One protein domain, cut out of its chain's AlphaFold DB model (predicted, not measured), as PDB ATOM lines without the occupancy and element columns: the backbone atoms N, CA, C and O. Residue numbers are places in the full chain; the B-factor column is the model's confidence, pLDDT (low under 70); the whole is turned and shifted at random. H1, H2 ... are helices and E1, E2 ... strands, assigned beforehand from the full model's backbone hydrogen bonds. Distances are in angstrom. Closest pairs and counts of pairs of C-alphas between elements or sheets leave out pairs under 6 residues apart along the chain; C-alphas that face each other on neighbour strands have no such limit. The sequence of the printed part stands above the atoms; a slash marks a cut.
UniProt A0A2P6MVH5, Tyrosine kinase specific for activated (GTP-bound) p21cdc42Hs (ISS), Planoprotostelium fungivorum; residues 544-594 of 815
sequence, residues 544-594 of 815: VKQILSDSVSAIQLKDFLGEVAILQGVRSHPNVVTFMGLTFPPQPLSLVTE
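What this domain is: This is residues 544 to 594 of the 815 residues of the protein "Tyrosine kinase specific for activated (GTP-bound) p21cdc42Hs (ISS)" of Planoprotostelium fungivorum (UniProt A0A2P6MVH5). A single helix, H1, lies over one face of a small three-stranded sheet and runs along its strands, with the sheet's other face bare. H1 covers the side made by E2 and E3 more than E1, and the two links that join it to the sheet loop out at opposite ends, with Asp 550 in one and Pro 574 in the other, which gives an elongated outline of 35 by 18 by 14 A. The printed part has 51 residues, with one named helix and three named strands in the order E1, H1, E2, E3 along the chain. The sheet's order is E1, E3, E2, antiparallel throughout, and the class is mixed, helices and strands. The whole is only just compact, close to loose, with a radius of gyration of the C-alphas of 11.6 A.

How they stand to each other: Begin with the edge strand E1, residues 544 to 546, and look beside it for the inner strand E3, residues 590 to 594. They are antiparallel at 163 degrees, and N 591 and O 545, at 2.9 A, are within hydrogen-bond range. On the other side of E3 find the edge strand E2, residues 579 to 583, antiparallel to E3 at 155 degrees, with N 592 and O 581 2.9 A apart, within hydrogen-bond range. E2 and E3 form a hairpin. Now look at H1, residues 554 to 569, which is on the sheet at a height over the sheet of 10.5 A, in two layers, a helix on one face of a sheet. It lies over E2 and only just over E3, on which 3 of its C-alphas fall. On the local plane its line and that of E2 stand at 27 degrees, along the strands. The closest C-alphas of H1 and E2 are those of Leu 567 and Phe 579, 6.0 A apart; those of H1 and E3 are Val 564 and Leu 591, 7.2 A apart. E1, H1 and E2 are a split strand-helix-strand unit, two strands running the same way with E3 between them, and its crossover is right-handed. In H1 every O i to N i+4 pair is within hydrogen-bond range.

Where its parts are: Find C-alpha 544 at (321.555, 328.462, 196.509), where E1 begins; it is 6.0 A long. H1 starts at C-alpha 554, at (337.052, 315.039, 201.467), and runs 22.3 A to Gly 569. E2 then spans 12.2 A, and E3 spans 13.2 A to C-alpha 594 at (315.922, 327.364, 190.377).

The domain as a whole: The C-alphas of Asp 550 and Pro 574 are the two farthest apart, 35.5 A. The printed part has no cut, and its three links are short. Mean pLDDT of the printed part is 72.5; look for values under 70 at residues 544 to 553, residue 556 and residues 584 to 589.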
ATOM      1  N   VAL A 544     320.126 328.752 196.314       48.62
ATOM      2  CA  VAL A 544     321.555 328.462 196.509       48.62
ATOM      3  C   VAL A 544     321.730 327.565 197.730       48.62
ATOM      4  O   VAL A 544     321.488 327.989 198.859       48.62
ATOM      5  N   LYS A 545     322.190 326.330 197.511       57.53
ATOM      6  CA  LYS A 545     322.635 325.434 198.587       57.53
ATOM      7  C   LYS A 545     324.148 325.594 198.730       57.53
ATOM      8  O   LYS A 545     324.910 325.164 197.863       57.53
ATOM      9  N   GLN A 546     324.574 326.259 199.800       52.12
ATOM     10  CA  GLN A 546     325.979 326.566 200.078       52.12
ATOM     11  C   GLN A 546     326.529 325.653 201.178       52.12
ATOM     12  O   GLN A 546     325.897 325.489 202.223       52.12
ATOM     13  N   ILE A 547     327.735 325.110 200.985       54.75
ATOM     14  CA  ILE A 547     328.473 324.472 202.082       54.75
ATOM     15  C   ILE A 547     329.122 325.577 202.923       54.75
ATOM     16  O   ILE A 547     330.059 326.242 202.482       54.75
ATOM     17  N   LEU A 548     328.616 325.780 204.139       49.03
ATOM     18  CA  LEU A 548     329.199 326.687 205.127       49.03
ATOM     19  C   LEU A 548     330.191 325.894 205.985       49.03
ATOM     20  O   LEU A 548     329.799 325.255 206.957       49.03
ATOM     21  N   SER A 549     331.464 325.876 205.596       50.44
ATOM     22  CA  SER A 549     332.519 325.307 206.437       50.44
ATOM     23  C   SER A 549     333.860 325.983 206.177       50.44
ATOM     24  O   SER A 549     334.269 326.111 205.023       50.44
ATOM     25  N   ASP A 550     334.571 326.337 207.251       45.59
ATOM     26  CA  ASP A 550     335.944 326.866 207.206       45.59
ATOM     27  C   ASP A 550     336.945 325.825 206.665       45.59
ATOM     28  O   ASP A 550     338.046 326.161 206.227       45.59
ATOM     29  N   SER A 551     336.553 324.544 206.654       52.88
ATOM     30  CA  SER A 551     337.264 323.456 205.979       52.88
ATOM     31  C   SER A 551     336.282 322.417 205.424       52.88
ATOM     32  O   SER A 551     335.435 321.888 206.142       52.88
ATOM     33  N   VAL A 552     336.357 322.115 204.128       62.12
ATOM     34  CA  VAL A 552     335.525 321.069 203.508       62.12
ATOM     35  C   VAL A 552     336.258 319.734 203.626       62.12
ATOM     36  O   VAL A 552     337.350 319.577 203.079       62.12
ATOM     37  N   SER A 553     335.680 318.759 204.335       68.69
ATOM     38  CA  SER A 553     336.258 317.410 204.382       68.69
ATOM     39  C   SER A 553     336.162 316.723 203.014       68.69
ATOM     40  O   SER A 553     335.233 316.964 202.242       68.69
ATOM     41  N   ALA A 554     337.086 315.803 202.718       70.50
ATOM     42  CA  ALA A 554     337.052 315.039 201.467       70.50
ATOM     43  C   ALA A 554     335.736 314.251 201.279       70.50
ATOM     44  O   ALA A 554     335.309 314.029 200.149       70.50
ATOM     45  N   ILE A 555     335.084 313.860 202.379       70.38
ATOM     46  CA  ILE A 555     333.794 313.158 202.373       70.38
ATOM     47  C   ILE A 555     332.667 314.118 201.964       70.38
ATOM     48  O   ILE A 555     331.951 313.826 201.015       70.38
ATOM     49  N   GLN A 556     332.576 315.298 202.589       66.31
ATOM     50  CA  GLN A 556     331.569 316.313 202.240       66.31
ATOM     51  C   GLN A 556     331.713 316.802 200.794       66.31
ATOM     52  O   GLN A 556     330.714 316.992 200.105       66.31
ATOM     53  N   LEU A 557     332.950 316.961 200.310       72.81
ATOM     54  CA  LEU A 557     333.211 317.299 198.912       72.81
ATOM     55  C   LEU A 557     332.741 316.187 197.965       72.81
ATOM     56  O   LEU A 557     332.146 316.471 196.928       72.81
ATOM     57  N   LYS A 558     332.996 314.920 198.313       75.00
ATOM     58  CA  LYS A 558     332.563 313.766 197.520       75.00
ATOM     59  C   LYS A 558     331.038 313.652 197.466       75.00
ATOM     60  O   LYS A 558     330.508 313.406 196.386       75.00
ATOM     61  N   ASP A 559     330.352 313.851 198.587       70.69
ATOM     62  CA  ASP A 559     328.886 313.809 198.646       70.69
ATOM     63  C   ASP A 559     328.264 314.960 197.846       70.69
ATOM     64  O   ASP A 559     327.361 314.731 197.042       70.69
ATOM     65  N   PHE A 560     328.822 316.170 197.959       73.62
ATOM     66  CA  PHE A 560     328.411 317.325 197.159       73.62
ATOM     67  C   PHE A 560     328.609 317.105 195.653       73.62
ATOM     68  O   PHE A 560     327.704 317.353 194.860       73.62
ATOM     69  N   LEU A 561     329.778 316.608 195.236       78.81
ATOM     70  CA  LEU A 561     330.032 316.296 193.826       78.81
ATOM     71  C   LEU A 561     329.143 315.148 193.326       78.81
ATOM     72  O   LEU A 561     328.764 315.146 192.157       78.81
ATOM     73  N   GLY A 562     328.779 314.205 194.200       78.62
ATOM     74  CA  GLY A 562     327.784 313.174 193.913       78.62
ATOM     75  C   GLY A 562     326.400 313.764 193.637       78.62
ATOM     76  O   GLY A 562     325.775 313.405 192.640       78.62
ATOM     77  N   GLU A 563     325.955 314.719 194.459       81.62
ATOM     78  CA  GLU A 563     324.700 315.456 194.256       81.62
ATOM     79  C   GLU A 563     324.703 316.218 192.918       81.62
ATOM     80  O   GLU A 563     323.770 316.087 192.122       81.62
ATOM     81  N   VAL A 564     325.796 316.932 192.618       80.62
ATOM     82  CA  VAL A 564     325.992 317.638 191.338       80.62
ATOM     83  C   VAL A 564     325.937 316.670 190.154       80.62
ATOM     84  O   VAL A 564     325.287 316.970 189.155       80.62
ATOM     85  N   ALA A 565     326.596 315.511 190.245       84.31
ATOM     86  CA  ALA A 565     326.644 314.534 189.157       84.31
ATOM     87  C   ALA A 565     325.268 313.923 188.848       84.31
ATOM     88  O   ALA A 565     324.947 313.682 187.682       84.31
ATOM     89  N   ILE A 566     324.445 313.696 189.877       85.06
ATOM     90  CA  ILE A 566     323.064 313.238 189.698       85.06
ATOM     91  C   ILE A 566     322.261 314.327 188.995       85.06
ATOM     92  O   ILE A 566     321.717 314.070 187.924       85.06
ATOM     93  N   LEU A 567     322.259 315.541 189.547       82.50
ATOM     94  CA  LEU A 567     321.498 316.679 189.034       82.50
ATOM     95  C   LEU A 567     321.877 317.079 187.600       82.50
ATOM     96  O   LEU A 567     320.994 317.357 186.796       82.50
ATOM     97  N   GLN A 568     323.166 317.046 187.249       80.94
ATOM     98  CA  GLN A 568     323.632 317.261 185.871       80.94
ATOM     99  C   GLN A 568     323.166 316.169 184.902       80.94
ATOM    100  O   GLN A 568     323.037 316.424 183.705       80.94
ATOM    101  N   GLY A 569     322.968 314.948 185.400       82.94
ATOM    102  CA  GLY A 569     322.558 313.801 184.599       82.94
ATOM    103  C   GLY A 569     321.049 313.684 184.389       82.94
ATOM    104  O   GLY A 569     320.648 312.939 183.499       82.94
ATOM    105  N   VAL A 570     320.225 314.380 185.182       84.75
ATOM    106  CA  VAL A 570     318.760 314.318 185.074       84.75
ATOM    107  C   VAL A 570     318.281 315.252 183.970       84.75
ATOM    108  O   VAL A 570     318.594 316.445 183.965       84.75
ATOM    109  N   ARG A 571     317.456 314.751 183.047       85.56
ATOM    110  CA  ARG A 571     316.762 315.627 182.091       85.56
ATOM    111  C   ARG A 571     315.794 316.577 182.805       85.56
ATOM    112  O   ARG A 571     315.142 316.190 183.770       85.56
ATOM    113  N   SER A 572     315.676 317.811 182.311       87.06
ATOM    114  CA  SER A 572     314.774 318.816 182.894       87.06
ATOM    115  C   SER A 572     313.320 318.327 182.909       87.06
ATOM    116  O   SER A 572     312.842 317.747 181.931       87.06
ATOM    117  N   HIS A 573     312.625 318.571 184.020       91.69
ATOM    118  CA  HIS A 573     311.226 318.210 184.210       91.69
ATOM    119  C   HIS A 573     310.520 319.264 185.084       91.69
ATOM    120  O   HIS A 573     311.096 319.674 186.090       91.69
ATOM    121  N   PRO A 574     309.269 319.675 184.784       91.88
ATOM    122  CA  PRO A 574     308.582 320.751 185.511       91.88
ATOM    123  C   PRO A 574     308.511 320.563 187.033       91.88
ATOM    124  O   PRO A 574     308.650 321.530 187.778       91.88
ATOM    125  N   ASN A 575     308.346 319.321 187.495       96.94
ATOM    126  CA  ASN A 575     308.228 318.976 188.919       96.94
ATOM    127  C   ASN A 575     309.516 318.456 189.578       96.94
ATOM    128  O   ASN A 575     309.460 317.813 190.626       96.94
ATOM    129  N   VAL A 576     310.676 318.699 188.972       94.75
ATOM    130  CA  VAL A 576     311.989 318.418 189.567       94.75
ATOM    131  C   VAL A 576     312.787 319.715 189.554       94.75
ATOM    132  O   VAL A 576     312.711 320.462 188.580       94.75
ATOM    133  N   VAL A 577     313.516 320.010 190.632       89.31
ATOM    134  CA  VAL A 577     314.333 321.225 190.690       89.31
ATOM    135  C   VAL A 577     315.411 321.194 189.600       89.31
ATOM    136  O   VAL A 577     316.139 320.215 189.426       89.31
ATOM    137  N   THR A 578     315.497 322.273 188.836       83.69
ATOM    138  CA  THR A 578     316.420 322.393 187.711       83.69
ATOM    139  C   THR A 578     317.790 322.833 188.203       83.69
ATOM    140  O   THR A 578     317.939 323.884 188.831       83.69
ATOM    141  N   PHE A 579     318.807 322.039 187.876       80.38
ATOM    142  CA  PHE A 579     320.205 322.406 188.057       80.38
ATOM    143  C   PHE A 579     320.609 323.511 187.079       80.38
ATOM    144  O   PHE A 579     320.428 323.372 185.869       80.38
ATOM    145  N   MET A 580     321.176 324.597 187.602       75.75
ATOM    146  CA  MET A 580     321.614 325.748 186.805       75.75
ATOM    147  C   MET A 580     323.137 325.851 186.733       75.75
ATOM    148  O   MET A 580     323.685 326.247 185.703       75.75
ATOM    149  N   GLY A 581     323.837 325.471 187.802       73.00
ATOM    150  CA  GLY A 581     325.292 325.529 187.830       73.00
ATOM    151  C   GLY A 581     325.901 325.174 189.180       73.00
ATOM    152  O   GLY A 581     325.218 324.801 190.133       73.00
ATOM    153  N   LEU A 582     327.222 325.306 189.248       74.69
ATOM    154  CA  LEU A 582     327.990 325.195 190.479       74.69
ATOM    155  C   LEU A 582     329.046 326.298 190.551       74.69
ATOM    156  O   LEU A 582     329.541 326.757 189.518       74.69
ATOM    157  N   THR A 583     329.404 326.700 191.764       71.62
ATOM    158  CA  THR A 583     330.513 327.627 192.025       71.62
ATOM    159  C   THR A 583     331.744 326.869 192.509       71.62
ATOM    160  O   THR A 583     331.633 325.822 193.141       71.62
ATOM    161  N   PHE A 584     332.929 327.403 192.221       62.84
ATOM    162  CA  PHE A 584     334.212 326.864 192.672       62.84
ATOM    163  C   PHE A 584     335.015 327.954 193.398       62.84
ATOM    164  O   PHE A 584     334.749 329.138 193.170       62.84
ATOM    165  N   PRO A 585     336.026 327.588 194.211       52.09
ATOM    166  CA  PRO A 585     336.966 328.550 194.783       52.09
ATOM    167  C   PRO A 585     337.538 329.510 193.722       52.09
ATOM    168  O   PRO A 585     337.866 329.060 192.620       52.09
ATOM    169  N   PRO A 586     337.682 330.818 194.026       54.19
ATOM    170  CA  PRO A 586     337.678 331.427 195.363       54.19
ATOM    171  C   PRO A 586     336.291 331.678 195.982       54.19
ATOM    172  O   PRO A 586     336.221 332.048 197.152       54.19
ATOM    173  N   GLN A 587     335.195 331.478 195.248       60.16
ATOM    174  CA  GLN A 587     333.846 331.496 195.819       60.16
ATOM    175  C   GLN A 587     333.582 330.214 196.635       60.16
ATOM    176  O   GLN A 587     334.150 329.164 196.323       60.16
ATOM    177  N   PRO A 588     332.712 330.252 197.664       65.56
ATOM    178  CA  PRO A 588     332.287 329.042 198.360       65.56
ATOM    179  C   PRO A 588     331.747 328.008 197.371       65.56
ATOM    180  O   PRO A 588     331.082 328.366 196.398       65.56
ATOM    181  N   LEU A 589     332.041 326.734 197.616       68.69
ATOM    182  CA  LEU A 589     331.492 325.629 196.837       68.69
ATOM    183  C   LEU A 589     329.972 325.562 197.071       68.69
ATOM    184  O   LEU A 589     329.528 325.244 198.179       68.69
ATOM    185  N   SER A 590     329.193 325.883 196.037       75.00
ATOM    186  CA  SER A 590     327.730 325.992 196.109       75.00
ATOM    187  C   SER A 590     327.060 325.349 194.900       75.00
ATOM    188  O   SER A 590     327.579 325.382 193.780       75.00
ATOM    189  N   LEU A 591     325.885 324.773 195.142       71.62
ATOM    190  CA  LEU A 591     324.988 324.209 194.139       71.62
ATOM    191  C   LEU A 591     323.917 325.255 193.801       71.62
ATOM    192  O   LEU A 591     323.212 325.726 194.699       71.62
ATOM    193  N   VAL A 592     323.810 325.620 192.522       78.06
ATOM    194  CA  VAL A 592     322.877 326.649 192.037       78.06
ATOM    195  C   VAL A 592     321.703 325.983 191.324       78.06
ATOM    196  O   VAL A 592     321.885 325.235 190.356       78.06
ATOM    197  N   THR A 593     320.495 326.271 191.805       76.62
ATOM    198  CA  THR A 593     319.231 325.708 191.312       76.62
ATOM    199  C   THR A 593     318.168 326.790 191.141       76.62
ATOM    200  O   THR A 593     318.305 327.903 191.657       76.62
ATOM    201  N   GLU A 594     317.082 326.469 190.438       76.62
ATOM    202  CA  GLU A 594     315.922 327.364 190.377       76.62
ATOM    203  C   GLU A 594     315.342 327.666 191.769       76.62
ATOM    204  O   GLU A 594     315.303 326.802 192.646       76.62
TER     205      GLU A 594